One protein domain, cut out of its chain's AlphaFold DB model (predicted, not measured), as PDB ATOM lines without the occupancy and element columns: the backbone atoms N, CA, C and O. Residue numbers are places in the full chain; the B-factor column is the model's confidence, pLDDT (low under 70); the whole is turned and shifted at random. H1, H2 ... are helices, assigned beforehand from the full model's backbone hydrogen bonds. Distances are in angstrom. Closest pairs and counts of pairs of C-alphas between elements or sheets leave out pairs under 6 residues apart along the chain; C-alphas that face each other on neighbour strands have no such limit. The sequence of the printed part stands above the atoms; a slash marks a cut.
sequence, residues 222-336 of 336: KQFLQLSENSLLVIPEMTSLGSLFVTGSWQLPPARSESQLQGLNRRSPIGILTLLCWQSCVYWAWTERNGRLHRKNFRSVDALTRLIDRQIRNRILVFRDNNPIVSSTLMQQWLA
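This is residues 222 to 336 of the 336 residues of an uncharacterized protein of Brassica oleracea (UniProt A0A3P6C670). One long helix, H2, runs along the longest axis, with helices on one side of it and a long, mostly loop-built stretch on the other. On the helical side, H3 folds back and crosses H2 near their middles, and H4 folds back again beside the last part of H3, over the beginning of H2; on the opposite side lie residues 222 to 268, which hold the very short H1. The printed part has 115 residues with four named helices, in the order H1, H2, H3, H4, and no named strand; the class is all helix, with 61 residues in the helices. The whole is compact, with a radius of gyration of the C-alphas of 15.4 A and spans of 43 by 34 by 25 A.

Residues 222 to 240 hold no named element. H1, residues 241 to 244, begins with C-alpha 241 at (16.379, -21.954, 35.899) and measures 5.3 A from first to last C-alpha. Residues 245 to 268 again hold no named element, but residues 245 to 246 pair antiparallel with residues 249 to 250. H2, residues 269 to 295, is 37.5 A long and begins with C-alpha 269 at (44.784, -23.159, 47.287). H3, residues 301 to 318, is 26.2 A long. H4, residues 324 to 335, is 16.3 A long and ends with C-alpha 335 at (48.562, -11.553, 42.076).

H2 and H3 are a helical hairpin; they touch, at a steep tilt of 44 degrees, opposite ways. Their closest C-alphas, those of Ser 280 and Ile 308, are 5.4 A apart, and H2 touches H3 with residues 276 to 285 alone. H3 and H4 are a second helical hairpin, at a shallow tilt of 16 degrees, opposite ways. They touch through residues 313 to 318 of H3 and 327 to 331 of H4, and the closest C-alphas, those of Ile 316 and Ser 327, are 5.5 A apart. H4 also touches H2, at a steep tilt of 59 degrees, the same way; the closest C-alphas, those of Pro 269 and Leu 330, are 5.7 A apart. H1 is apart from H2, H3 and H4. In H2, H3 and H4 every O i to N i+4 pair is within hydrogen-bond range; H1 is too short for such a pair, and its one O i to N i+3 pair is within range.

The C-alphas farthest apart, those of Lys 296 and Ile 325, are 43.1 A apart. The printed part has no cut and ends at Ala 336, the chain's last residue. The link from H1 to H2 is long, with 24 residues; those from H2 to H3 and from H3 to H4 are tight, with 5 residues each. The mean pLDDT of the printed part is 76.9, and residues 227 to 234, 253 to 267 and 293 are under 70.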
ATOM      1  N   LYS A 222      27.522 -27.760  33.268       82.94
ATOM      2  CA  LYS A 222      28.185 -28.859  34.006       82.94
ATOM      3  C   LYS A 222      29.455 -29.328  33.282       82.94
ATOM      4  O   LYS A 222      30.499 -29.469  33.915       82.94
ATOM      5  N   GLN A 223      29.389 -29.499  31.959       81.75
ATOM      6  CA  GLN A 223      30.519 -29.927  31.128       81.75
ATOM      7  C   GLN A 223      31.555 -28.815  30.916       81.75
ATOM      8  O   GLN A 223      32.746 -29.071  31.079       81.75
ATOM      9  N   PHE A 224      31.122 -27.594  30.586       78.69
ATOM     10  CA  PHE A 224      32.002 -26.434  30.384       78.69
ATOM     11  C   PHE A 224      32.895 -26.174  31.604       78.69
ATOM     12  O   PHE A 224      34.065 -25.829  31.470       78.69
ATOM     13  N   LEU A 225      32.343 -26.406  32.796       74.00
ATOM     14  CA  LEU A 225      33.036 -26.272  34.071       74.00
ATOM     15  C   LEU A 225      33.819 -27.489  34.546       74.00
ATOM     16  O   LEU A 225      34.525 -27.381  35.547       74.00
ATOM     17  N   GLN A 226      33.642 -28.640  33.901       74.81
ATOM     18  CA  GLN A 226      34.203 -29.910  34.362       74.81
ATOM     19  C   GLN A 226      33.731 -30.272  35.793       74.81
ATOM     20  O   GLN A 226      34.487 -30.836  36.585       74.81
ATOM     21  N   LEU A 227      32.476 -29.945  36.152       67.44
ATOM     22  CA  LEU A 227      31.934 -30.284  37.475       67.44
ATOM     23  C   LEU A 227      31.667 -31.787  37.581       67.44
ATOM     24  O   LEU A 227      30.909 -32.358  36.794       67.44
ATOM     25  N   SER A 228      32.216 -32.407  38.626       62.09
ATOM     26  CA  SER A 228      31.774 -33.724  39.081       62.09
ATOM     27  C   SER A 228      30.361 -33.649  39.679       62.09
ATOM     28  O   SER A 228      29.908 -32.584  40.104       62.09
ATOM     29  N   GLU A 229      29.663 -34.784  39.754       62.31
ATOM     30  CA  GLU A 229      28.293 -34.878  40.300       62.31
ATOM     31  C   GLU A 229      28.199 -34.351  41.745       62.31
ATOM     32  O   GLU A 229      27.214 -33.726  42.131       62.31
ATOM     33  N   ASN A 230      29.286 -34.486  42.510       56.19
ATOM     34  CA  ASN A 230      29.419 -33.987  43.882       56.19
ATOM     35  C   ASN A 230      29.871 -32.511  43.972       56.19
ATOM     36  O   ASN A 230      30.103 -32.004  45.071       56.19
ATOM     37  N   SER A 231      30.050 -31.814  42.842       60.59
ATOM     38  CA  SER A 231      30.625 -30.460  42.767       60.59
ATOM     39  C   SER A 231      29.703 -29.412  42.138       60.59
ATOM     40  O   SER A 231      30.178 -28.362  41.703       60.59
ATOM     41  N   LEU A 232      28.388 -29.643  42.118       64.94
ATOM     42  CA  LEU A 232      27.387 -28.769  41.484       64.94
ATOM     43  C   LEU A 232      27.121 -27.438  42.223       64.94
ATOM     44  O   LEU A 232      26.021 -26.905  42.200       64.94
ATOM     45  N   LEU A 233      28.126 -26.875  42.902       66.50
ATOM     46  CA  LEU A 233      28.108 -25.532  43.502       66.50
ATOM     47  C   LEU A 233      26.893 -25.238  44.407       66.50
ATOM     48  O   LEU A 233      26.424 -24.105  44.464       66.50
ATOM     49  N   VAL A 234      26.405 -26.254  45.131       69.81
ATOM     50  CA  VAL A 234      25.209 -26.203  46.006       69.81
ATOM     51  C   VAL A 234      23.872 -26.071  45.235       69.81
ATOM     52  O   VAL A 234      22.810 -25.997  45.842       69.81
ATOM     53  N   ILE A 235      23.888 -26.125  43.901       78.38
ATOM     54  CA  ILE A 235      22.700 -26.146  43.036       78.38
ATOM     55  C   ILE A 235      22.472 -27.591  42.558       78.38
ATOM     56  O   ILE A 235      23.284 -28.087  41.777       78.38
ATOM     57  N   PRO A 236      21.398 -28.285  42.976       82.62
ATOM     58  CA  PRO A 236      21.097 -29.639  42.507       82.62
ATOM     59  C   PRO A 236      21.067 -29.777  40.974       82.62
ATOM     60  O   PRO A 236      20.688 -28.850  40.259       82.62
ATOM     61  N   GLU A 237      21.419 -30.958  40.453       81.88
ATOM     62  CA  GLU A 237      21.499 -31.203  38.999       81.88
ATOM     63  C   GLU A 237      20.188 -30.893  38.266       81.88
ATOM     64  O   GLU A 237      20.180 -30.278  37.201       81.88
ATOM     65  N   MET A 238      19.076 -31.278  38.891       84.75
ATOM     66  CA  MET A 238      17.722 -31.155  38.353       84.75
ATOM     67  C   MET A 238      17.083 -29.783  38.624       84.75
ATOM     68  O   MET A 238      15.903 -29.590  38.338       84.75
ATOM     69  N   THR A 239      17.818 -28.824  39.199       86.75
ATOM     70  CA  THR A 239      17.270 -27.501  39.513       86.75
ATOM     71  C   THR A 239      16.933 -26.727  38.241       86.75
ATOM     72  O   THR A 239      17.771 -26.540  37.354       86.75
ATOM     73  N   SER A 240      15.697 -26.230  38.172       89.88
ATOM     74  CA  SER A 240      15.232 -25.424  37.049       89.88
ATOM     75  C   SER A 240      15.668 -23.965  37.168       89.88
ATOM     76  O   SER A 240      15.670 -23.372  38.252       89.88
ATOM     77  N   LEU A 241      15.979 -23.352  36.029       87.81
ATOM     78  CA  LEU A 241      16.379 -21.954  35.899       87.81
ATOM     79  C   LEU A 241      15.336 -20.996  36.506       87.81
ATOM     80  O   LEU A 241      15.699 -20.018  37.152       87.81
ATOM     81  N   GLY A 242      14.046 -21.312  36.364       85.12
ATOM     82  CA  GLY A 242      12.937 -20.531  36.924       85.12
ATOM     83  C   GLY A 242      12.814 -20.611  38.449       85.12
ATOM     84  O   GLY A 242      12.335 -19.665  39.064       85.12
ATOM     85  N   SER A 243      13.285 -21.694  39.080       86.44
ATOM     86  CA  SER A 243      13.339 -21.785  40.550       86.44
ATOM     87  C   SER A 243      14.501 -20.981  41.149       86.44
ATOM     88  O   SER A 243      14.397 -20.474  42.263       86.44
ATOM     89  N   LEU A 244      15.584 -20.807  40.384       85.19
ATOM     90  CA  LEU A 244      16.737 -19.997  40.773       85.19
ATOM     91  C   LEU A 244      16.575 -18.510  40.431       85.19
ATOM     92  O   LEU A 244      17.219 -17.679  41.067       85.19
ATOM     93  N   PHE A 245      15.758 -18.149  39.439       83.00
ATOM     94  CA  PHE A 245      15.559 -16.764  39.011       83.00
ATOM     95  C   PHE A 245      14.153 -16.263  39.369       83.00
ATOM     96  O   PHE A 245      13.224 -16.294  38.563       83.00
ATOM     97  N   VAL A 246      14.009 -15.774  40.602       80.06
ATOM     98  CA  VAL A 246      12.738 -15.319  41.182       80.06
ATOM     99  C   VAL A 246      12.715 -13.790  41.238       80.06
ATOM    100  O   VAL A 246      13.702 -13.165  41.617       80.06
ATOM    101  N   THR A 247      11.594 -13.181  40.827       77.25
ATOM    102  CA  THR A 247      11.347 -11.719  40.890       77.25
ATOM    103  C   THR A 247      12.488 -10.839  40.345       77.25
ATOM    104  O   THR A 247      12.780  -9.759  40.856       77.25
ATOM    105  N   GLY A 248      13.145 -11.289  39.268       75.44
ATOM    106  CA  GLY A 248      14.237 -10.556  38.615       75.44
ATOM    107  C   GLY A 248      15.613 -10.717  39.276       75.44
ATOM    108  O   GLY A 248      16.575 -10.085  38.831       75.44
ATOM    109  N   SER A 249      15.718 -11.554  40.311       73.31
ATOM    110  CA  SER A 249      16.920 -11.772  41.118       73.31
ATOM    111  C   SER A 249      17.307 -13.251  41.175       73.31
ATOM    112  O   SER A 249      16.459 -14.141  41.170       73.31
ATOM    113  N   TRP A 250      18.606 -13.522  41.272       75.25
ATOM    114  CA  TRP A 250      19.103 -14.875  41.509       75.25
ATOM    115  C   TRP A 250      18.990 -15.264  42.980       75.25
ATOM    116  O   TRP A 250      19.662 -14.682  43.830       75.25
ATOM    117  N   GLN A 251      18.247 -16.331  43.243       75.31
ATOM    118  CA  GLN A 251      18.296 -17.134  44.463       75.31
ATOM    119  C   GLN A 251      19.373 -18.224  44.326       75.31
ATOM    120  O   GLN A 251      19.135 -19.407  44.558       75.31
ATOM    121  N   LEU A 252      20.577 -17.826  43.898       70.69
ATOM    122  CA  LEU A 252      21.738 -18.714  43.927       70.69
ATOM    123  C   LEU A 252      22.140 -18.918  45.396       70.69
ATOM    124  O   LEU A 252      22.198 -17.926  46.134       70.69
ATOM    125  N   PRO A 253      22.450 -20.155  45.834       58.78
ATOM    126  CA  PRO A 253      22.940 -20.396  47.183       58.78
ATOM    127  C   PRO A 253      24.117 -19.460  47.486       58.78
ATOM    128  O   PRO A 253      25.054 -19.378  46.681       58.78
ATOM    129  N   PRO A 254      24.109 -18.726  48.613       47.16
ATOM    130  CA  PRO A 254      25.258 -17.913  48.970       47.16
ATOM    131  C   PRO A 254      26.473 -18.833  49.103       47.16
ATOM    132  O   PRO A 254      26.361 -19.919  49.665       47.16
ATOM    133  N   ALA A 255      27.640 -18.395  48.619       46.44
ATOM    134  CA  ALA A 255      28.904 -19.121  48.766       46.44
ATOM    135  C   ALA A 255      29.297 -19.206  50.258       46.44
ATOM    136  O   ALA A 255      30.034 -18.358  50.769       46.44
ATOM    137  N   ARG A 256      28.680 -20.160  50.966       45.84
ATOM    138  CA  ARG A 256      28.617 -20.274  52.428       45.84
ATOM    139  C   ARG A 256      28.368 -21.719  52.868       45.84
ATOM    140  O   ARG A 256      27.334 -22.042  53.436       45.84
ATOM    141  N   SER A 257      29.384 -22.552  52.704       42.88
ATOM    142  CA  SER A 257      29.978 -23.202  53.875       42.88
ATOM    143  C   SER A 257      31.326 -23.821  53.517       42.88
ATOM    144  O   SER A 257      31.520 -24.397  52.443       42.88
ATOM    145  N   GLU A 258      32.260 -23.751  54.462       46.00
ATOM    146  CA  GLU A 258      33.554 -24.437  54.400       46.00
ATOM    147  C   GLU A 258      33.404 -25.971  54.453       46.00
ATOM    148  O   GLU A 258      34.366 -26.707  54.260       46.00
ATOM    149  N   SER A 259      32.174 -26.481  54.586       40.72
ATOM    150  CA  SER A 259      31.801 -27.894  54.553       40.72
ATOM    151  C   SER A 259      31.134 -28.367  53.247       40.72
ATOM    152  O   SER A 259      31.094 -29.576  53.053       40.72
ATOM    153  N   GLN A 260      30.770 -27.518  52.264       41.62
ATOM    154  CA  GLN A 260      30.037 -27.967  51.041       41.62
ATOM    155  C   GLN A 260      30.770 -27.928  49.670       41.62
ATOM    156  O   GLN A 260      30.330 -28.579  48.730       41.62
ATOM    157  N   LEU A 261      31.920 -27.266  49.527       45.53
ATOM    158  CA  LEU A 261      32.743 -27.187  48.293       45.53
ATOM    159  C   LEU A 261      33.472 -28.513  47.857       45.53
ATOM    160  O   LEU A 261      34.591 -28.451  47.361       45.53
ATOM    161  N   GLN A 262      32.970 -29.729  48.152       43.66
ATOM    162  CA  GLN A 262      33.814 -30.955  48.308       43.66
ATOM    163  C   GLN A 262      34.282 -31.690  47.045       43.66
ATOM    164  O   GLN A 262      35.186 -32.513  47.166       43.66
ATOM    165  N   GLY A 263      33.721 -31.405  45.869       45.47
ATOM    166  CA  GLY A 263      33.994 -32.176  44.647       45.47
ATOM    167  C   GLY A 263      35.156 -31.694  43.762       45.47
ATOM    168  O   GLY A 263      35.478 -32.372  42.788       45.47
ATOM    169  N   LEU A 264      35.807 -30.577  44.106       46.75
ATOM    170  CA  LEU A 264      37.137 -30.181  43.613       46.75
ATOM    171  C   LEU A 264      38.124 -30.283  44.787       46.75
ATOM    172  O   LEU A 264      37.715 -30.098  45.933       46.75
ATOM    173  N   ASN A 265      39.407 -30.587  44.539       54.22
ATOM    174  CA  ASN A 265      40.384 -30.914  45.595       54.22
ATOM    175  C   ASN A 265      40.667 -29.729  46.554       54.22
ATOM    176  O   ASN A 265      41.643 -28.987  46.404       54.22
ATOM    177  N   ARG A 266      39.798 -29.575  47.565       49.25
ATOM    178  CA  ARG A 266      39.695 -28.405  48.455       49.25
ATOM    179  C   ARG A 266      40.942 -28.051  49.238       49.25
ATOM    180  O   ARG A 266      41.068 -26.915  49.675       49.25
ATOM    181  N   ARG A 267      41.807 -29.028  49.504       55.97
ATOM    182  CA  ARG A 267      43.001 -28.812  50.331       55.97
ATOM    183  C   ARG A 267      44.068 -28.007  49.588       55.97
ATOM    184  O   ARG A 267      45.017 -27.546  50.208       55.97
ATOM    185  N   SER A 268      43.908 -27.833  48.275       70.56
ATOM    186  CA  SER A 268      44.793 -27.024  47.445       70.56
ATOM    187  C   SER A 268      44.279 -25.578  47.316       70.56
ATOM    188  O   SER A 268      43.118 -25.376  46.942       70.56
ATOM    189  N   PRO A 269      45.129 -24.558  47.551       75.31
ATOM    190  CA  PRO A 269      44.784 -23.159  47.287       75.31
ATOM    191  C   PRO A 269      44.308 -22.919  45.845       75.31
ATOM    192  O   PRO A 269      43.318 -22.222  45.635       75.31
ATOM    193  N   ILE A 270      44.904 -23.601  44.859       77.00
ATOM    194  CA  ILE A 270      44.518 -23.477  43.445       77.00
ATOM    195  C   ILE A 270      43.048 -23.870  43.198       77.00
ATOM    196  O   ILE A 270      42.345 -23.202  42.437       77.00
ATOM    197  N   GLY A 271      42.540 -24.903  43.886       73.56
ATOM    198  CA  GLY A 271      41.140 -25.325  43.793       73.56
ATOM    199  C   GLY A 271      40.168 -24.314  44.408       73.56
ATOM    200  O   GLY A 271      39.119 -24.035  43.826       73.56
ATOM    201  N   ILE A 272      40.536 -23.713  45.545       77.50
ATOM    202  CA  ILE A 272      39.753 -22.641  46.183       77.50
ATOM    203  C   ILE A 272      39.726 -21.396  45.284       77.50
ATOM    204  O   ILE A 272      38.654 -20.832  45.055       77.50
ATOM    205  N   LEU A 273      40.875 -20.989  44.733       83.38
ATOM    206  CA  LEU A 273      40.974 -19.813  43.869       83.38
ATOM    207  C   LEU A 273      40.148 -19.986  42.587       83.38
ATOM    208  O   LEU A 273      39.332 -19.124  42.269       83.38
ATOM    209  N   THR A 274      40.272 -21.138  41.918       79.12
ATOM    210  CA  THR A 274      39.486 -21.491  40.718       79.12
ATOM    211  C   THR A 274      37.982 -21.323  40.962       79.12
ATOM    212  O   THR A 274      37.261 -20.765  40.132       79.12
ATOM    213  N   LEU A 275      37.512 -21.740  42.140       73.44
ATOM    214  CA  LEU A 275      36.113 -21.648  42.538       73.44
ATOM    215  C   LEU A 275      35.647 -20.202  42.774       73.44
ATOM    216  O   LEU A 275      34.559 -19.829  42.329       73.44
ATOM    217  N   LEU A 276      36.469 -19.380  43.437       82.44
ATOM    218  CA  LEU A 276      36.188 -17.957  43.665       82.44
ATOM    219  C   LEU A 276      36.149 -17.166  42.352       82.44
ATOM    220  O   LEU A 276      35.256 -16.328  42.167       82.44
ATOM    221  N   CYS A 277      37.074 -17.458  41.436       85.50
ATOM    222  CA  CYS A 277      37.096 -16.899  40.089       85.50
ATOM    223  C   CYS A 277      35.809 -17.249  39.343       85.50
ATOM    224  O   CYS A 277      35.103 -16.354  38.877       85.50
ATOM    225  N   TRP A 278      35.443 -18.535  39.312       79.19
ATOM    226  CA  TRP A 278      34.235 -18.994  38.636       79.19
ATOM    227  C   TRP A 278      32.958 -18.321  39.157       79.19
ATOM    228  O   TRP A 278      32.200 -17.733  38.381       79.19
ATOM    229  N   GLN A 279      32.737 -18.363  40.476       75.50
ATOM    230  CA  GLN A 279      31.560 -17.764  41.113       75.50
ATOM    231  C   GLN A 279      31.440 -16.269  40.795       75.50
ATOM    232  O   GLN A 279      30.343 -15.767  40.543       75.50
ATOM    233  N   SER A 280      32.571 -15.561  40.777       79.94
ATOM    234  CA  SER A 280      32.614 -14.128  40.487       79.94
ATOM    235  C   SER A 280      32.340 -13.835  39.011       79.94
ATOM    236  O   SER A 280      31.531 -12.956  38.713       79.94
ATOM    237  N   CYS A 281      32.918 -14.611  38.091       86.25
ATOM    238  CA  CYS A 281      32.663 -14.487  36.656       86.25
ATOM    239  C   CYS A 281      31.187 -14.718  36.299       86.25
ATOM    240  O   CYS A 281      30.599 -13.874  35.625       86.25
ATOM    241  N   VAL A 282      30.555 -15.796  36.786       78.88
ATOM    242  CA  VAL A 282      29.126 -16.072  36.516       78.88
ATOM    243  C   VAL A 282      28.236 -14.956  37.045       78.88
ATOM    244  O   VAL A 282      27.381 -14.444  36.315       78.88
ATOM    245  N   TYR A 283      28.451 -14.557  38.302       81.19
ATOM    246  CA  TYR A 283      27.647 -13.527  38.949       81.19
ATOM    247  C   TYR A 283      27.705 -12.198  38.186       81.19
ATOM    248  O   TYR A 283      26.659 -11.609  37.897       81.19
ATOM    249  N   TRP A 284      28.903 -11.730  37.820       85.38
ATOM    250  CA  TRP A 284      29.061 -10.450  37.130       85.38
ATOM    251  C   TRP A 284      28.660 -10.507  35.654       85.38
ATOM    252  O   TRP A 284      28.009  -9.571  35.187       85.38
ATOM    253  N   ALA A 285      28.942 -11.600  34.937       83.38
ATOM    254  CA  ALA A 285      28.518 -11.769  33.545       83.38
ATOM    255  C   ALA A 285      26.987 -11.773  33.406       83.38
ATOM    256  O   ALA A 285      26.435 -11.108  32.524       83.38
ATOM    257  N   TRP A 286      26.277 -12.455  34.312       75.25
ATOM    258  CA  TRP A 286      24.817 -12.396  34.323       75.25
ATOM    259  C   TRP A 286      24.294 -11.031  34.781       75.25
ATOM    260  O   TRP A 286      23.408 -10.464  34.139       75.25
ATOM    261  N   THR A 287      24.822 -10.484  35.882       79.62
ATOM    262  CA  THR A 287      24.409  -9.167  36.403       79.62
ATOM    263  C   THR A 287      24.579  -8.070  35.348       79.62
ATOM    264  O   THR A 287      23.775  -7.137  35.283       79.62
ATOM    265  N   GLU A 288      25.579  -8.196  34.476       85.62
ATOM    266  CA  GLU A 288      25.720  -7.368  33.284       85.62
ATOM    267  C   GLU A 288      24.628  -7.634  32.245       85.62
ATOM    268  O   GLU A 288      23.928  -6.695  31.867       85.62
ATOM    269  N   ARG A 289      24.423  -8.887  31.813       78.81
ATOM    270  CA  ARG A 289      23.382  -9.246  30.828       78.81
ATOM    271  C   ARG A 289      21.996  -8.721  31.230       78.81
ATOM    272  O   ARG A 289      21.311  -8.118  30.403       78.81
ATOM    273  N   ASN A 290      21.612  -8.876  32.496       74.88
ATOM    274  CA  ASN A 290      20.337  -8.369  33.012       74.88
ATOM    275  C   ASN A 290      20.306  -6.837  33.127       74.88
ATOM    276  O   ASN A 290      19.264  -6.230  32.868       74.88
ATOM    277  N   GLY A 291      21.430  -6.201  33.473       76.00
ATOM    278  CA  GLY A 291      21.566  -4.741  33.469       76.00
ATOM    279  C   GLY A 291      21.335  -4.139  32.080       76.00
ATOM    280  O   GLY A 291      20.599  -3.158  31.951       76.00
ATOM    281  N   ARG A 292      21.873  -4.782  31.038       82.81
ATOM    282  CA  ARG A 292      21.673  -4.390  29.636       82.81
ATOM    283  C   ARG A 292      20.220  -4.566  29.198       82.81
ATOM    284  O   ARG A 292      19.638  -3.633  28.655       82.81
ATOM    285  N   LEU A 293      19.629  -5.730  29.483       67.81
ATOM    286  CA  LEU A 293      18.273  -6.078  29.043       67.81
ATOM    287  C   LEU A 293      17.180  -5.227  29.711       67.81
ATOM    288  O   LEU A 293      16.282  -4.748  29.028       67.81
ATOM    289  N   HIS A 294      17.250  -5.035  31.033       72.44
ATOM    290  CA  HIS A 294      16.158  -4.416  31.799       72.44
ATOM    291  C   HIS A 294      16.406  -2.961  32.201       72.44
ATOM    292  O   HIS A 294      15.451  -2.231  32.443       72.44
ATOM    293  N   ARG A 295      17.670  -2.536  32.317       79.12
ATOM    294  CA  ARG A 295      18.031  -1.198  32.824       79.12
ATOM    295  C   ARG A 295      18.773  -0.345  31.795       79.12
ATOM    296  O   ARG A 295      19.162   0.768  32.131       79.12
ATOM    297  N   LYS A 296      18.992  -0.865  30.576       82.62
ATOM    298  CA  LYS A 296      19.806  -0.247  29.510       82.62
ATOM    299  C   LYS A 296      21.159   0.277  30.026       82.62
ATOM    300  O   LYS A 296      21.669   1.280  29.539       82.62
ATOM    301  N   ASN A 297      21.722  -0.396  31.031       80.94
ATOM    302  CA  ASN A 297      22.983  -0.019  31.656       80.94
ATOM    303  C   ASN A 297      24.088  -0.952  31.154       80.94
ATOM    304  O   ASN A 297      23.933  -2.174  31.200       80.94
ATOM    305  N   PHE A 298      25.184  -0.366  30.682       87.56
ATOM    306  CA  PHE A 298      26.283  -1.058  30.021       87.56
ATOM    307  C   PHE A 298      27.591  -0.668  30.711       87.56
ATOM    308  O   PHE A 298      27.980   0.499  30.700       87.56
ATOM    309  N   ARG A 299      28.288  -1.640  31.302       89.56
ATOM    310  CA  ARG A 299      29.650  -1.448  31.822       89.56
ATOM    311  C   ARG A 299      30.677  -1.854  30.770       89.56
ATOM    312  O   ARG A 299      30.442  -2.770  29.977       89.56
ATOM    313  N   SER A 300      31.828  -1.179  30.782       93.62
ATOM    314  CA  SER A 300      32.990  -1.617  30.005       93.62
ATOM    315  C   SER A 300      33.523  -2.947  30.539       93.62
ATOM    316  O   SER A 300      33.273  -3.315  31.692       93.62
ATOM    317  N   VAL A 301      34.290  -3.655  29.707       91.12
ATOM    318  CA  VAL A 301      34.962  -4.896  30.113       91.12
ATOM    319  C   VAL A 301      35.859  -4.633  31.326       91.12
ATOM    320  O   VAL A 301      35.735  -5.334  32.323       91.12
ATOM    321  N   ASP A 302      36.643  -3.549  31.327       93.06
ATOM    322  CA  ASP A 302      37.536  -3.199  32.447       93.06
ATOM    323  C   ASP A 302      36.782  -2.952  33.757       93.06
ATOM    324  O   ASP A 302      37.270  -3.288  34.836       93.06
ATOM    325  N   ALA A 303      35.586  -2.359  33.687       91.94
ATOM    326  CA  ALA A 303      34.753  -2.150  34.864       91.94
ATOM    327  C   ALA A 303      34.248  -3.484  35.438       91.94
ATOM    328  O   ALA A 303      34.229  -3.644  36.658       91.94
ATOM    329  N   LEU A 304      33.898  -4.453  34.585       92.00
ATOM    330  CA  LEU A 304      33.517  -5.803  35.011       92.00
ATOM    331  C   LEU A 304      34.716  -6.575  35.573       92.00
ATOM    332  O   LEU A 304      34.603  -7.146  36.654       92.00
ATOM    333  N   THR A 305      35.877  -6.516  34.915       92.81
ATOM    334  CA  THR A 305      37.120  -7.139  35.395       92.81
ATOM    335  C   THR A 305      37.519  -6.602  36.770       92.81
ATOM    336  O   THR A 305      37.796  -7.392  37.668       92.81
ATOM    337  N   ARG A 306      37.446  -5.280  36.998       94.62
ATOM    338  CA  ARG A 306      37.695  -4.670  38.321       94.62
ATOM    339  C   ARG A 306      36.693  -5.113  39.394       94.62
ATOM    340  O   ARG A 306      37.068  -5.240  40.558       94.62
ATOM    341  N   LEU A 307      35.428  -5.340  39.036       90.75
ATOM    342  CA  LEU A 307      34.405  -5.824  39.973       90.75
ATOM    343  C   LEU A 307      34.616  -7.302  40.339       90.75
ATOM    344  O   LEU A 307      34.483  -7.663  41.510       90.75
ATOM    345  N   ILE A 308      35.003  -8.128  39.362       91.50
ATOM    346  CA  ILE A 308      35.371  -9.537  39.550       91.50
ATOM    347  C   ILE A 308      36.627  -9.647  40.429       91.50
ATOM    348  O   ILE A 308      36.578 -10.315  41.459       91.50
ATOM    349  N   ASP A 309      37.705  -8.930  40.096       93.94
ATOM    350  CA  ASP A 309      38.948  -8.886  40.881       93.94
ATOM    351  C   ASP A 309      38.700  -8.437  42.330       93.94
ATOM    352  O   ASP A 309      39.076  -9.142  43.272       93.94
ATOM    353  N   ARG A 310      37.976  -7.327  42.537       91.00
ATOM    354  CA  ARG A 310      37.623  -6.854  43.885       91.00
ATOM    355  C   ARG A 310      36.827  -7.900  44.665       91.00
ATOM    356  O   ARG A 310      37.055  -8.070  45.862       91.00
ATOM    357  N   GLN A 311      35.894  -8.598  44.015       88.44
ATOM    358  CA  GLN A 311      35.118  -9.652  44.662       88.44
ATOM    359  C   GLN A 311      36.002 -10.834  45.084       88.44
ATOM    360  O   GLN A 311      35.855 -11.313  46.209       88.44
ATOM    361  N   ILE A 312      36.932 -11.267  44.229       88.88
ATOM    362  CA  ILE A 312      37.869 -12.359  44.520       88.88
ATOM    363  C   ILE A 312      38.782 -11.975  45.690       88.88
ATOM    364  O   ILE A 312      38.803 -12.687  46.694       88.88
ATOM    365  N   ARG A 313      39.428 -10.799  45.643       91.50
ATOM    366  CA  ARG A 313      40.268 -10.280  46.743       91.50
ATOM    367  C   ARG A 313      39.510 -10.212  48.066       91.50
ATOM    368  O   ARG A 313      39.994 -10.722  49.074       91.50
ATOM    369  N   ASN A 314      38.301  -9.646  48.063       84.38
ATOM    370  CA  ASN A 314      37.461  -9.566  49.260       84.38
ATOM    371  C   ASN A 314      37.146 -10.956  49.833       84.38
ATOM    372  O   ASN A 314      37.122 -11.117  51.049       84.38
ATOM    373  N   ARG A 315      36.914 -11.966  48.983       83.25
ATOM    374  CA  ARG A 315      36.654 -13.344  49.429       83.25
ATOM    375  C   ARG A 315      37.902 -14.034  49.972       83.25
ATOM    376  O   ARG A 315      37.783 -14.746  50.961       83.25
ATOM    377  N   ILE A 316      39.079 -13.782  49.400       86.31
ATOM    378  CA  ILE A 316      40.360 -14.269  49.936       86.31
ATOM    379  C   ILE A 316      40.641 -13.664  51.323       86.31
ATOM    380  O   ILE A 316      41.110 -14.363  52.224       86.31
ATOM    381  N   LEU A 317      40.309 -12.384  51.524       84.50
ATOM    382  CA  LEU A 317      40.493 -11.699  52.806       84.50
ATOM    383  C   LEU A 317      39.598 -12.244  53.931       84.50
ATOM    384  O   LEU A 317      40.008 -12.174  55.082       84.50
ATOM    385  N   VAL A 318      38.445 -12.862  53.634       83.50
ATOM    386  CA  VAL A 318      37.609 -13.528  54.662       83.50
ATOM    387  C   VAL A 318      38.354 -14.681  55.349       83.50
ATOM    388  O   VAL A 318      38.102 -14.967  56.515       83.50
ATOM    389  N   PHE A 319      39.308 -15.326  54.671       78.19
ATOM    390  CA  PHE A 319      40.126 -16.378  55.278       78.19
ATOM    391  C   PHE A 319      41.222 -15.837  56.206       78.19
ATOM    392  O   PHE A 319      41.850 -16.630  56.898       78.19
ATOM    393  N   ARG A 320      41.489 -14.524  56.227       82.44
ATOM    394  CA  ARG A 320      42.653 -13.946  56.918       82.44
ATOM    395  C   ARG A 320      42.632 -14.172  58.429       82.44
ATOM    396  O   ARG A 320      43.685 -14.449  58.992       82.44
ATOM    397  N   ASP A 321      41.453 -14.108  59.041       73.94
ATOM    398  CA  ASP A 321      41.296 -14.233  60.495       73.94
ATOM    399  C   ASP A 321      41.267 -15.705  60.950       73.94
ATOM    400  O   ASP A 321      41.795 -16.039  62.006       73.94
ATOM    401  N   ASN A 322      40.715 -16.605  60.124       73.44
ATOM    402  CA  ASN A 322      40.587 -18.035  60.442       73.44
ATOM    403  C   ASN A 322      41.805 -18.872  60.003       73.44
ATOM    404  O   ASN A 322      42.154 -19.858  60.648       73.44
ATOM    405  N   ASN A 323      42.423 -18.530  58.868       80.44
ATOM    406  CA  ASN A 323      43.554 -19.249  58.284       80.44
ATOM    407  C   ASN A 323      44.445 -18.288  57.460       80.44
ATOM    408  O   ASN A 323      44.359 -18.241  56.223       80.44
ATOM    409  N   PRO A 324      45.327 -17.515  58.124       85.25
ATOM    410  CA  PRO A 324      46.144 -16.496  57.467       85.25
ATOM    411  C   PRO A 324      47.115 -17.077  56.432       85.25
ATOM    412  O   PRO A 324      47.419 -16.408  55.445       85.25
ATOM    413  N   ILE A 325      47.565 -18.325  56.614       83.44
ATOM    414  CA  ILE A 325      48.457 -19.018  55.672       83.44
ATOM    415  C   ILE A 325      47.729 -19.242  54.343       83.44
ATOM    416  O   ILE A 325      48.213 -18.806  53.300       83.44
ATOM    417  N   VAL A 326      46.531 -19.838  54.379       83.12
ATOM    418  CA  VAL A 326      45.715 -20.059  53.173       83.12
ATOM    419  C   VAL A 326      45.320 -18.731  52.523       83.12
ATOM    420  O   VAL A 326      45.440 -18.606  51.306       83.12
ATOM    421  N   SER A 327      44.924 -17.716  53.302       85.62
ATOM    422  CA  SER A 327      44.623 -16.377  52.767       85.62
ATOM    423  C   SER A 327      45.824 -15.757  52.035       85.62
ATOM    424  O   SER A 327      45.672 -15.241  50.928       85.62
ATOM    425  N   SER A 328      47.029 -15.866  52.608       89.50
ATOM    426  CA  SER A 328      48.269 -15.370  52.001       89.50
ATOM    427  C   SER A 328      48.604 -16.102  50.698       89.50
ATOM    428  O   SER A 328      48.778 -15.458  49.665       89.50
ATOM    429  N   THR A 329      48.605 -17.442  50.704       88.88
ATOM    430  CA  THR A 329      48.900 -18.243  49.504       88.88
ATOM    431  C   THR A 329      47.889 -17.998  48.382       88.88
ATOM    432  O   THR A 329      48.284 -17.884  47.224       88.88
ATOM    433  N   LEU A 330      46.599 -17.859  48.705       87.31
ATOM    434  CA  LEU A 330      45.563 -17.513  47.726       87.31
ATOM    435  C   LEU A 330      45.764 -16.117  47.133       87.31
ATOM    436  O   LEU A 330      45.609 -15.943  45.927       87.31
ATOM    437  N   MET A 331      46.112 -15.127  47.960       92.44
ATOM    438  CA  MET A 331      46.357 -13.766  47.483       92.44
ATOM    439  C   MET A 331      47.609 -13.712  46.600       92.44
ATOM    440  O   MET A 331      47.583 -13.070  45.558       92.44
ATOM    441  N   GLN A 332      48.676 -14.429  46.963       91.50
ATOM    442  CA  GLN A 332      49.873 -14.556  46.126       91.50
ATOM    443  C   GLN A 332      49.556 -15.220  44.778       91.50
ATOM    444  O   GLN A 332      49.953 -14.693  43.747       91.50
ATOM    445  N   GLN A 333      48.783 -16.312  44.765       89.19
ATOM    446  CA  GLN A 333      48.365 -16.988  43.526       89.19
ATOM    447  C   GLN A 333      47.403 -16.167  42.654       89.19
ATOM    448  O   GLN A 333      47.299 -16.440  41.464       89.19
ATOM    449  N   TRP A 334      46.692 -15.186  43.220       92.44
ATOM    450  CA  TRP A 334      45.833 -14.264  42.466       92.44
ATOM    451  C   TRP A 334      46.585 -13.047  41.899       92.44
ATOM    452  O   TRP A 334      46.090 -12.386  40.989       92.44
ATOM    453  N   LEU A 335      47.751 -12.716  42.461       90.06
ATOM    454  CA  LEU A 335      48.562 -11.553  42.076       90.06
ATOM    455  C   LEU A 335      49.763 -11.896  41.181       90.06
ATOM    456  O   LEU A 335      50.423 -10.966  40.716       90.06
ATOM    457  N   ALA A 336      50.055 -13.185  41.002       77.12
ATOM    458  CA  ALA A 336      51.117 -13.714  40.145       77.12
ATOM    459  C   ALA A 336      50.702 -13.753  38.665       77.12
ATOM    460  O   ALA A 336      51.580 -13.446  37.830       77.12
TER     461      ALA A 336